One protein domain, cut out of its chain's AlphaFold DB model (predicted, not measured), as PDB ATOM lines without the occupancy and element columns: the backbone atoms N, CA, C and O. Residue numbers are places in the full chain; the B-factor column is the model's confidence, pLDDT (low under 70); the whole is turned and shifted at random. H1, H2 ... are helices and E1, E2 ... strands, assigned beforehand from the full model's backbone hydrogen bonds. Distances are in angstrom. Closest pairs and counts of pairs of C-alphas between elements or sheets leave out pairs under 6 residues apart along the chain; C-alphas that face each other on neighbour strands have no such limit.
ATOM      1  N   ILE A  63      27.341  -7.988  -5.930       90.94
ATOM      2  CA  ILE A  63      26.406  -7.527  -4.888       90.94
ATOM      3  C   ILE A  63      25.976  -8.689  -3.981       90.94
ATOM      4  O   ILE A  63      25.956  -8.560  -2.755       90.94
ATOM      5  N   ALA A  64      25.640  -9.842  -4.565       92.56
ATOM      6  CA  ALA A  64      25.265 -11.025  -3.796       92.56
ATOM      7  C   ALA A  64      26.421 -11.524  -2.911       92.56
ATOM      8  O   ALA A  64      26.191 -11.906  -1.760       92.56
ATOM      9  N   LYS A  65      27.657 -11.487  -3.424       92.94
ATOM     10  CA  LYS A  65      28.874 -11.838  -2.686       92.94
ATOM     11  C   LYS A  65      29.101 -10.895  -1.504       92.94
ATOM     12  O   LYS A  65      29.288 -11.373  -0.390       92.94
ATOM     13  N   ASN A  66      28.981  -9.587  -1.713       94.12
ATOM     14  CA  ASN A  66      29.129  -8.584  -0.657       94.12
ATOM     15  C   ASN A  66      28.109  -8.792   0.471       94.12
ATOM     16  O   ASN A  66      28.479  -8.861   1.642       94.12
ATOM     17  N   LYS A  67      26.835  -9.017   0.120       94.81
ATOM     18  CA  LYS A  67      25.779  -9.336   1.094       94.81
ATOM     19  C   LYS A  67      26.077 -10.615   1.878       94.81
ATOM     20  O   LYS A  67      25.858 -10.655   3.085       94.81
ATOM     21  N   ARG A  68      26.578 -11.662   1.214       94.69
ATOM     22  CA  ARG A  68      26.969 -12.924   1.868       94.69
ATOM     23  C   ARG A  68      28.151 -12.743   2.814       94.69
ATOM     24  O   ARG A  68      28.113 -13.276   3.921       94.69
ATOM     25  N   ASN A  69      29.165 -11.986   2.406       94.88
ATOM     26  CA  ASN A  69      30.326 -11.695   3.243       94.88
ATOM     27  C   ASN A  69      29.908 -10.914   4.493       94.88
ATOM     28  O   ASN A  69      30.261 -11.316   5.599       94.88
ATOM     29  N   ALA A  70      29.068  -9.887   4.338       94.75
ATOM     30  CA  ALA A  70      28.509  -9.128   5.454       94.75
ATOM     31  C   ALA A  70      27.693 -10.011   6.419       94.75
ATOM     32  O   ALA A  70      27.918  -9.988   7.627       94.75
ATOM     33  N   GLN A  71      26.803 -10.865   5.900       95.25
ATOM     34  CA  GLN A  71      26.055 -11.832   6.720       95.25
ATOM     35  C   GLN A  71      26.981 -12.766   7.504       95.25
ATOM     36  O   GLN A  71      26.743 -13.041   8.679       95.25
ATOM     37  N   THR A  72      28.036 -13.252   6.851       95.12
ATOM     38  CA  THR A  72      29.001 -14.159   7.474       95.12
ATOM     39  C   THR A  72      29.780 -13.437   8.575       95.12
ATOM     40  O   THR A  72      29.907 -13.981   9.669       95.12
ATOM     41  N   LEU A  73      30.221 -12.195   8.336       94.69
ATOM     42  CA  LEU A  73      30.896 -11.351   9.329       94.69
ATOM     43  C   LEU A  73      30.030 -11.132  10.571       94.69
ATOM     44  O   LEU A  73      30.477 -11.425  11.678       94.69
ATOM     45  N   ALA A  74      28.777 -10.709  10.398       94.81
ATOM     46  CA  ALA A  74      27.853 -10.523  11.517       94.81
ATOM     47  C   ALA A  74      27.572 -11.845  12.265       94.81
ATOM     48  O   ALA A  74      27.510 -11.877  13.496       94.81
ATOM     49  N   SER A  75      27.450 -12.965  11.543       94.75
ATOM     50  CA  SER A  75      27.239 -14.283  12.153       94.75
ATOM     51  C   SER A  75      28.442 -14.750  12.975       94.75
ATOM     52  O   SER A  75      28.258 -15.300  14.060       94.75
ATOM     53  N   VAL A  76      29.668 -14.560  12.481       94.56
ATOM     54  CA  VAL A  76      30.883 -14.932  13.223       94.56
ATOM     55  C   VAL A  76      31.077 -14.016  14.418       94.56
ATOM     56  O   VAL A  76      31.355 -14.513  15.505       94.56
ATOM     57  N   PHE A  77      30.852 -12.715  14.245       94.75
ATOM     58  CA  PHE A  77      30.907 -11.744  15.330       94.75
ATOM     59  C   PHE A  77      29.981 -12.137  16.488       94.75
ATOM     60  O   PHE A  77      30.422 -12.270  17.625       94.75
ATOM     61  N   THR A  78      28.702 -12.381  16.195       93.75
ATOM     62  CA  THR A  78      27.705 -12.751  17.215       93.75
ATOM     63  C   THR A  78      28.004 -14.102  17.865       93.75
ATOM     64  O   THR A  78      27.772 -14.272  19.061       93.75
ATOM     65  N   SER A  79      28.557 -15.052  17.107       93.06
ATOM     66  CA  SER A  79      28.968 -16.355  17.642       93.06
ATOM     67  C   SER A  79      30.175 -16.236  18.574       93.06
ATOM     68  O   SER A  79      30.191 -16.870  19.625       93.06
ATOM     69  N   ALA A  80      31.158 -15.407  18.216       93.19
ATOM     70  CA  ALA A  80      32.331 -15.145  19.042       93.19
ATOM     71  C   ALA A  80      31.951 -14.426  20.340       93.19
ATOM     72  O   ALA A  80      32.374 -14.850  21.417       93.19
ATOM     73  N   ASP A  81      31.089 -13.408  20.252       92.44
ATOM     74  CA  ASP A  81      30.612 -12.655  21.414       92.44
ATOM     75  C   ASP A  81      29.859 -13.576  22.389       92.44
ATOM     76  O   ASP A  81      30.144 -13.592  23.588       92.44
ATOM     77  N   ALA A  82      29.005 -14.463  21.866       91.94
ATOM     78  CA  ALA A  82      28.331 -15.494  22.658       91.94
ATOM     79  C   ALA A  82      29.295 -16.533  23.264       91.94
ATOM     80  O   ALA A  82      29.016 -17.083  24.332       91.94
ATOM     81  N   ALA A  83      30.423 -16.807  22.603       92.06
ATOM     82  CA  ALA A  83      31.475 -17.684  23.110       92.06
ATOM     83  C   ALA A  83      32.399 -16.996  24.135       92.06
ATOM     84  O   ALA A  83      33.238 -17.666  24.738       92.06
ATOM     85  N   GLY A  84      32.230 -15.690  24.369       89.75
ATOM     86  CA  GLY A  84      33.004 -14.906  25.335       89.75
ATOM     87  C   GLY A  84      34.202 -14.158  24.741       89.75
ATOM     88  O   GLY A  84      35.041 -13.669  25.495       89.75
ATOM     89  N   VAL A  85      34.298 -14.055  23.413       91.06
ATOM     90  CA  VAL A  85      35.325 -13.273  22.708       91.06
ATOM     91  C   VAL A  85      34.647 -12.130  21.964       91.06
ATOM     92  O   VAL A  85      33.973 -12.347  20.965       91.06
ATOM     93  N   SER A  86      34.846 -10.897  22.427       90.00
ATOM     94  CA  SER A  86      34.282  -9.726  21.754       90.00
ATOM     95  C   SER A  86      35.282  -9.130  20.768       90.00
ATOM     96  O   SER A  86      36.418  -8.826  21.134       90.00
ATOM     97  N   PHE A  87      34.854  -8.946  19.519       91.50
ATOM     98  CA  PHE A  87      35.634  -8.254  18.485       91.50
ATOM     99  C   PHE A  87      35.260  -6.772  18.351       91.50
ATOM    100  O   PHE A  87      35.814  -6.081  17.495       91.50
ATOM    101  N   ALA A  88      34.317  -6.294  19.173       91.12
ATOM    102  CA  ALA A  88      33.867  -4.911  19.170       91.12
ATOM    103  C   ALA A  88      35.036  -3.971  19.463       91.12
ATOM    104  O   ALA A  88      35.735  -4.126  20.468       91.12
ATOM    105  N   ASP A  89      35.227  -2.972  18.607       91.25
ATOM    106  CA  ASP A  89      36.138  -1.890  18.932       91.25
ATOM    107  C   ASP A  89      35.572  -1.025  20.071       91.25
ATOM    108  O   ASP A  89      34.383  -0.700  20.110       91.25
ATOM    109  N   SER A  90      36.438  -0.608  20.995       81.94
ATOM    110  CA  SER A  90      36.031   0.205  22.152       81.94
ATOM    111  C   SER A  90      35.573   1.618  21.766       81.94
ATOM    112  O   SER A  90      34.885   2.269  22.553       81.94
ATOM    113  N   GLY A  91      35.954   2.103  20.580       81.88
ATOM    114  CA  GLY A  91      35.511   3.369  19.998       81.88
ATOM    115  C   GLY A  91      34.277   3.251  19.100       81.88
ATOM    116  O   GLY A  91      33.804   4.276  18.613       81.88
ATOM    117  N   GLY A  92      33.744   2.041  18.889       83.19
ATOM    118  CA  GLY A  92      32.616   1.800  17.985       83.19
ATOM    119  C   GLY A  92      32.968   1.948  16.503       83.19
ATOM    120  O   GLY A  92      32.072   2.141  15.683       83.19
ATOM    121  N   ASP A  93      34.256   1.886  16.149       89.75
ATOM    122  CA  ASP A  93      34.703   1.963  14.760       89.75
ATOM    123  C   ASP A  93      34.357   0.661  14.010       89.75
ATOM    124  O   ASP A  93      34.773  -0.443  14.393       89.75
ATOM    125  N   LEU A  94      33.585   0.794  12.927       89.94
ATOM    126  CA  LEU A  94      33.182  -0.310  12.057       89.94
ATOM    127  C   LEU A  94      34.393  -0.987  11.406       89.94
ATOM    128  O   LEU A  94      34.454  -2.218  11.371       89.94
ATOM    129  N   ASP A  95      35.362  -0.210  10.920       90.88
ATOM    130  CA  ASP A  95      36.527  -0.741  10.211       90.88
ATOM    131  C   ASP A  95      37.372  -1.605  11.144       90.88
ATOM    132  O   ASP A  95      37.739  -2.729  10.797       90.88
ATOM    133  N   GLN A  96      37.626  -1.117  12.361       90.94
ATOM    134  CA  GLN A  96      38.375  -1.876  13.364       90.94
ATOM    135  C   GLN A  96      37.608  -3.114  13.827       90.94
ATOM    136  O   GLN A  96      38.189  -4.193  13.927       90.94
ATOM    137  N   THR A  97      36.295  -3.000  14.034       91.56
ATOM    138  CA  THR A  97      35.453  -4.140  14.424       91.56
ATOM    139  C   THR A  97      35.473  -5.246  13.361       91.56
ATOM    140  O   THR A  97      35.608  -6.432  13.684       91.56
ATOM    141  N   ILE A  98      35.412  -4.883  12.076       92.12
ATOM    142  CA  ILE A  98      35.525  -5.836  10.966       92.12
ATOM    143  C   ILE A  98      36.927  -6.451  10.919       92.12
ATOM    144  O   ILE A  98      37.049  -7.672  10.823       92.12
ATOM    145  N   LEU A  99      37.988  -5.646  11.036       91.88
ATOM    146  CA  LEU A  99      39.369  -6.142  11.023       91.88
ATOM    147  C   LEU A  99      39.657  -7.109  12.180       91.88
ATOM    148  O   LEU A  99      40.297  -8.143  11.969       91.88
ATOM    149  N   ASN A 100      39.137  -6.823  13.372       92.00
ATOM    150  CA  ASN A 100      39.223  -7.714  14.529       92.00
ATOM    151  C   ASN A 100      38.469  -9.027  14.275       92.00
ATOM    152  O   ASN A 100      38.989 -10.098  14.574       92.00
ATOM    153  N   THR A 101      37.293  -8.963  13.645       91.94
ATOM    154  CA  THR A 101      36.498 -10.151  13.278       91.94
ATOM    155  C   THR A 101      37.182 -11.005  12.202       91.94
ATOM    156  O   THR A 101      37.088 -12.231  12.219       91.94
ATOM    157  N   ILE A 102      37.892 -10.383  11.258       92.94
ATOM    158  CA  ILE A 102      38.641 -11.073  10.194       92.94
ATOM    159  C   ILE A 102      39.893 -11.742  10.754       92.94
ATOM    160  O   ILE A 102      40.150 -12.911  10.465       92.94
ATOM    161  N   THR A 103      40.654 -11.002  11.564       93.12
ATOM    162  CA  THR A 103      41.839 -11.523  12.260       93.12
ATOM    163  C   THR A 103      41.448 -12.675  13.180       93.12
ATOM    164  O   THR A 103      42.143 -13.691  13.237       93.12
ATOM    165  N   GLY A 104      40.296 -12.530  13.833       91.19
ATOM    166  CA  GLY A 104      39.721 -13.519  14.717       91.19
ATOM    167  C   GLY A 104      40.443 -13.634  16.053       91.19
ATOM    168  O   GLY A 104      41.455 -12.986  16.325       91.19
ATOM    169  N   GLY A 105      39.904 -14.493  16.906       91.44
ATOM    170  CA  GLY A 105      40.418 -14.750  18.241       91.44
ATOM    171  C   GLY A 105      40.107 -16.169  18.681       91.44
ATOM    172  O   GLY A 105      39.175 -16.802  18.191       91.44
ATOM    173  N   THR A 106      40.916 -16.671  19.610       91.81
ATOM    174  CA  THR A 106      40.643 -17.948  20.273       91.81
ATOM    175  C   THR A 106      39.958 -17.694  21.601       91.81
ATOM    176  O   THR A 106      40.297 -16.749  22.316       91.81
ATOM    177  N   VAL A 107      38.985 -18.534  21.928       91.81
ATOM    178  CA  VAL A 107      38.333 -18.486  23.232       91.81
ATOM    179  C   VAL A 107      39.296 -19.049  24.273       91.81
ATOM    180  O   VAL A 107      39.768 -20.179  24.149       91.81
ATOM    181  N   THR A 108      39.582 -18.273  25.314       89.12
ATOM    182  CA  THR A 108      40.536 -18.669  26.366       89.12
ATOM    183  C   THR A 108      39.846 -19.332  27.563       89.12
ATOM    184  O   THR A 108      40.485 -20.063  28.316       89.12
ATOM    185  N   GLU A 109      38.538 -19.117  27.741       86.00
ATOM    186  CA  GLU A 109      37.787 -19.555  28.923       86.00
ATOM    187  C   GLU A 109      36.419 -20.163  28.564       86.00
ATOM    188  O   GLU A 109      35.850 -19.899  27.511       86.00
ATOM    189  N   GLY A 110      35.855 -20.979  29.459       87.00
ATOM    190  CA  GLY A 110      34.516 -21.556  29.289       87.00
ATOM    191  C   GLY A 110      34.462 -22.821  28.421       87.00
ATOM    192  O   GLY A 110      35.470 -23.468  28.151       87.00
ATOM    193  N   ILE A 111      33.247 -23.215  28.019       89.56
ATOM    194  CA  ILE A 111      32.991 -24.483  27.304       89.56
ATOM    195  C   ILE A 111      33.533 -24.507  25.868       89.56
ATOM    196  O   ILE A 111      33.669 -25.581  25.292       89.56
ATOM    197  N   PHE A 112      33.829 -23.335  25.306       92.94
ATOM    198  CA  PHE A 112      34.375 -23.167  23.960       92.94
ATOM    199  C   PHE A 112      35.889 -22.914  23.971       92.94
ATOM    200  O   PHE A 112      36.448 -22.569  22.936       92.94
ATOM    201  N   ALA A 113      36.562 -23.070  25.119       92.50
ATOM    202  CA  ALA A 113      37.993 -22.812  25.235       92.50
ATOM    203  C   ALA A 113      38.808 -23.620  24.205       92.50
ATOM    204  O   ALA A 113      38.670 -24.840  24.097       92.50
ATOM    205  N   GLY A 114      39.675 -22.924  23.469       91.44
ATOM    206  CA  GLY A 114      40.478 -23.469  22.374       91.44
ATOM    207  C   GLY A 114      39.853 -23.336  20.980       91.44
ATOM    208  O   GLY A 114      40.562 -23.557  20.000       91.44
ATOM    209  N   GLU A 115      38.582 -22.940  20.867       93.56
ATOM    210  CA  GLU A 115      37.931 -22.704  19.573       93.56
ATOM    211  C   GLU A 115      38.347 -21.349  18.981       93.56
ATOM    212  O   GLU A 115      38.459 -20.354  19.703       93.56
ATOM    213  N   PHE A 116      38.571 -21.305  17.665       92.88
ATOM    214  CA  PHE A 116      38.897 -20.083  16.928       92.88
ATOM    215  C   PHE A 116      37.664 -19.533  16.216       92.88
ATOM    216  O   PHE A 116      37.023 -20.231  15.434       92.88
ATOM    217  N   PHE A 117      37.400 -18.245  16.409       93.50
ATOM    218  CA  PHE A 117      36.383 -17.514  15.670       93.50
ATOM    219  C   PHE A 117      37.056 -16.447  14.825       93.50
ATOM    220  O   PHE A 117      37.748 -15.584  15.353       93.50
ATOM    221  N   GLY A 118      36.847 -16.495  13.515       91.75
ATOM    222  CA  GLY A 118      37.360 -15.492  12.596       91.75
ATOM    223  C   GLY A 118      37.056 -15.842  11.150       91.75
ATOM    224  O   GLY A 118      36.714 -16.983  10.833       91.75
ATOM    225  N   LEU A 119      37.188 -14.854  10.270       92.06
ATOM    226  CA  LEU A 119      36.991 -15.015   8.827       92.06
ATOM    227  C   LEU A 119      38.267 -14.644   8.066       92.06
ATOM    228  O   LEU A 119      38.335 -13.565   7.476       92.06
ATOM    229  N   PRO A 120      39.288 -15.520   8.070       87.69
ATOM    230  CA  PRO A 120      40.534 -15.244   7.374       87.69
ATOM    231  C   PRO A 120      40.350 -15.308   5.854       87.69
ATOM    232  O   PRO A 120      39.587 -16.120   5.331       87.69
ATOM    233  N   GLY A 121      41.128 -14.497   5.135       87.00
ATOM    234  CA  GLY A 121      41.250 -14.585   3.677       87.00
ATOM    235  C   GLY A 121      40.306 -13.695   2.870       87.00
ATOM    236  O   GLY A 121      40.225 -13.887   1.661       87.00
ATOM    237  N   LEU A 122      39.628 -12.728   3.497       87.94
ATOM    238  CA  LEU A 122      38.914 -11.679   2.767       87.94
ATOM    239  C   LEU A 122      39.896 -10.648   2.194       87.94
ATOM    240  O   LEU A 122      40.772 -10.142   2.899       87.94
ATOM    241  N   GLU A 123      39.737 -10.322   0.916       88.69
ATOM    242  CA  GLU A 123      40.480  -9.258   0.242       88.69
ATOM    243  C   GLU A 123      39.909  -7.877   0.597       88.69
ATOM    244  O   GLU A 123      38.714  -7.725   0.845       88.69
ATOM    245  N   GLN A 124      40.734  -6.824   0.531       86.62
ATOM    246  CA  GLN A 124      40.313  -5.461   0.898       86.62
ATOM    247  C   GLN A 124      39.059  -4.990   0.141       86.62
ATOM    248  O   GLN A 124      38.172  -4.386   0.733       86.62
ATOM    249  N   LYS A 125      38.937  -5.342  -1.145       87.75
ATOM    250  CA  LYS A 125      37.760  -5.014  -1.961       87.75
ATOM    251  C   LYS A 125      36.477  -5.671  -1.431       87.75
ATOM    252  O   LYS A 125      35.405  -5.080  -1.493       87.75
ATOM    253  N   GLU A 126      36.581  -6.901  -0.938       89.38
ATOM    254  CA  GLU A 126      35.450  -7.651  -0.391       89.38
ATOM    255  C   GLU A 126      35.036  -7.119   0.976       89.38
ATOM    256  O   GLU A 126      33.851  -7.135   1.304       89.38
ATOM    257  N   ILE A 127      36.012  -6.640   1.752       90.19
ATOM    258  CA  ILE A 127      35.781  -5.953   3.019       90.19
ATOM    259  C   ILE A 127      35.034  -4.649   2.749       90.19
ATOM    260  O   ILE A 127      33.965  -4.443   3.313       90.19
ATOM    261  N   ASP A 128      35.538  -3.816   1.836       91.31
ATOM    262  CA  ASP A 128      34.913  -2.536   1.497       91.31
ATOM    263  C   ASP A 128      33.489  -2.725   0.949       91.31
ATOM    264  O   ASP A 128      32.573  -2.041   1.385       91.31
ATOM    265  N   GLY A 129      33.265  -3.722   0.087       91.19
ATOM    266  CA  GLY A 129      31.923  -4.037  -0.406       91.19
ATOM    267  C   GLY A 129      30.974  -4.610   0.654       91.19
ATOM    268  O   GLY A 129      29.760  -4.448   0.544       91.19
ATOM    269  N   ALA A 130      31.491  -5.299   1.675       91.75
ATOM    270  CA  ALA A 130      30.685  -5.807   2.785       91.75
ATOM    271  C   ALA A 130      30.311  -4.706   3.791       91.75
ATOM    272  O   ALA A 130      29.239  -4.799   4.393       91.75
ATOM    273  N   LYS A 131      31.151  -3.672   3.955       92.19
ATOM    274  CA  LYS A 131      30.889  -2.523   4.846       92.19
ATOM    275  C   LYS A 131      29.582  -1.818   4.523       92.19
ATOM    276  O   LYS A 131      28.869  -1.458   5.449       92.19
ATOM    277  N   ASP A 132      29.232  -1.715   3.242       92.75
ATOM    278  CA  ASP A 132      27.972  -1.110   2.788       92.75
ATOM    279  C   ASP A 132      26.729  -1.757   3.429       92.75
ATOM    280  O   ASP A 132      25.660  -1.157   3.445       92.75
ATOM    281  N   TYR A 133      26.848  -2.981   3.958       93.62
ATOM    282  CA  TYR A 133      25.761  -3.757   4.562       93.62
ATOM    283  C   TYR A 133      25.972  -4.051   6.056       93.62
ATOM    284  O   TYR A 133      25.282  -4.915   6.608       93.62
ATOM    285  N   LEU A 134      26.939  -3.398   6.704       92.62
ATOM    286  CA  LEU A 134      27.285  -3.626   8.106       92.62
ATOM    287  C   LEU A 134      27.212  -2.335   8.911       92.62
ATOM    288  O   LEU A 134      27.775  -1.319   8.525       92.62
ATOM    289  N   GLU A 135      26.587  -2.414  10.079       91.38
ATOM    290  CA  GLU A 135      26.471  -1.302  11.018       91.38
ATOM    291  C   GLU A 135      26.913  -1.748  12.414       91.38
ATOM    292  O   GLU A 135      26.617  -2.864  12.846       91.38
ATOM    293  N   VAL A 136      27.604  -0.869  13.141       89.25
ATOM    294  CA  VAL A 136      27.857  -1.062  14.573       89.25
ATOM    295  C   VAL A 136      26.715  -0.429  15.362       89.25
ATOM    296  O   VAL A 136      26.580   0.791  15.410       89.25
ATOM    297  N   SER A 137      25.912  -1.261  16.024       85.69
ATOM    298  CA  SER A 137      24.865  -0.815  16.945       85.69
ATOM    299  C   SER A 137      25.300  -1.094  18.383       85.69
ATOM    300  O   SER A 137      25.082  -2.181  18.925       85.69
ATOM    301  N   GLY A 138      25.933  -0.103  19.014       84.31
ATOM    302  CA  GLY A 138      26.518  -0.248  20.349       84.31
ATOM    303  C   GLY A 138      27.785  -1.099  20.298       84.31
ATOM    304  O   GLY A 138      28.788  -0.659  19.752       84.31
ATOM    305  N   THR A 139      27.741  -2.310  20.858       84.06
ATOM    306  CA  THR A 139      28.850  -3.284  20.797       84.06
ATOM    307  C   THR A 139      28.601  -4.406  19.792       84.06
ATOM    308  O   THR A 139      29.415  -5.314  19.693       84.06
ATOM    309  N   ALA A 140      27.475  -4.390  19.072       86.88
ATOM    310  CA  ALA A 140      27.112  -5.449  18.140       86.88
ATOM    311  C   ALA A 140      27.391  -5.042  16.689       86.88
ATOM    312  O   ALA A 140      27.018  -3.945  16.272       86.88
ATOM    313  N   LEU A 141      27.976  -5.956  15.912       90.75
ATOM    314  CA  LEU A 141      28.061  -5.844  14.458       90.75
ATOM    315  C   LEU A 141      26.792  -6.432  13.824       90.75
ATOM    316  O   LEU A 141      26.534  -7.634  13.928       90.75
ATOM    317  N   VAL A 142      25.994  -5.586  13.176       91.81
ATOM    318  CA  VAL A 142      24.670  -5.929  12.647       91.81
ATOM    319  C   VAL A 142      24.682  -5.891  11.124       91.81
ATOM    320  O   VAL A 142      25.212  -4.970  10.509       91.81
ATOM    321  N   TYR A 143      24.070  -6.903  10.507       94.19
ATOM    322  CA  TYR A 143      23.850  -6.949   9.066       94.19
ATOM    323  C   TYR A 143      22.555  -6.225   8.680       94.19
ATOM    324  O   TYR A 143      21.484  -6.563   9.191       94.19
ATOM    325  N   ASN A 144      22.642  -5.307   7.714       92.94
ATOM    326  CA  ASN A 144      21.499  -4.638   7.101       92.94
ATOM    327  C   ASN A 144      21.394  -5.010   5.610       92.94
ATOM    328  O   ASN A 144      22.303  -4.772   4.817       92.94
TER     329      ASN A 144
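Overview. This is residues 63 to 144 of the 148 residues of an uncharacterized protein of uncultured bacterium 12-5D (UniProt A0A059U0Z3). One long helix, H1, runs along the length of the domain, and the shorter parts pack along it: H3 crosses its first part, H2 crosses near its middle, and the small hairpin E1 E2 lies beside it with E2 nearer. A long loop, residues 104 to 123, runs from H2 toward the far end of H1 and folds back to H3. The printed part has 82 residues, with three named helices and two named strands in the order H1 H2 H3 E1 E2; the sheet E1 - E2 is antiparallel and the class is mostly helix. It is compact, with a radius of gyration of the C-alphas of 12.1 A, and spans 37 by 25 by 17 A.

Along the chain. H1, residues 63 to 83, begins at C-alpha 63 (26.406, -7.527, -4.888) and is 30.2 A long. H2, residues 94 to 103, is 14.2 A long. H3, residues 124 to 131, begins at C-alpha 124 (40.313, -5.461, 0.898). E1 is residues 134 to 137, and E2, residues 140 to 143, ends at C-alpha 143 (23.850, -6.949, 9.066).

Arrangement. H1 touches H2 with residues 73 to 77 alone, about perpendicular at 75 degrees; the closest C-alphas are those of Phe 77 and Thr 101, 6.2 A. H1 touches H3 with residues 63 to 70 alone, at 77 degrees, closest at Asn 66 and Ala 130, C-alphas 4.7 A apart. The closest C-alphas of H1 and E2 are those of Ala 74 and Leu 141, 5.5 A. E1 and E2 form a hairpin, with N 135 and O 142 at 2.9 A, within hydrogen-bond range. H2 and H3 only just touch, with 3 pairs of C-alphas within 8 A, the closest Leu 94 and Lys 131 at 7.9 A. H3 and E2 are apart. In H1, H2 and H3 every O i to N i+4 pair is within hydrogen-bond range.

Size, cuts and confidence. The C-alphas farthest apart, of Ile 63 and Gly 110, are 37.8 A apart. The printed part has no cut. The link H2 to H3 is long, and within it residues 105 to 106 pair with 116 to 117, antiparallel. No printed residue is under 70 in pLDDT.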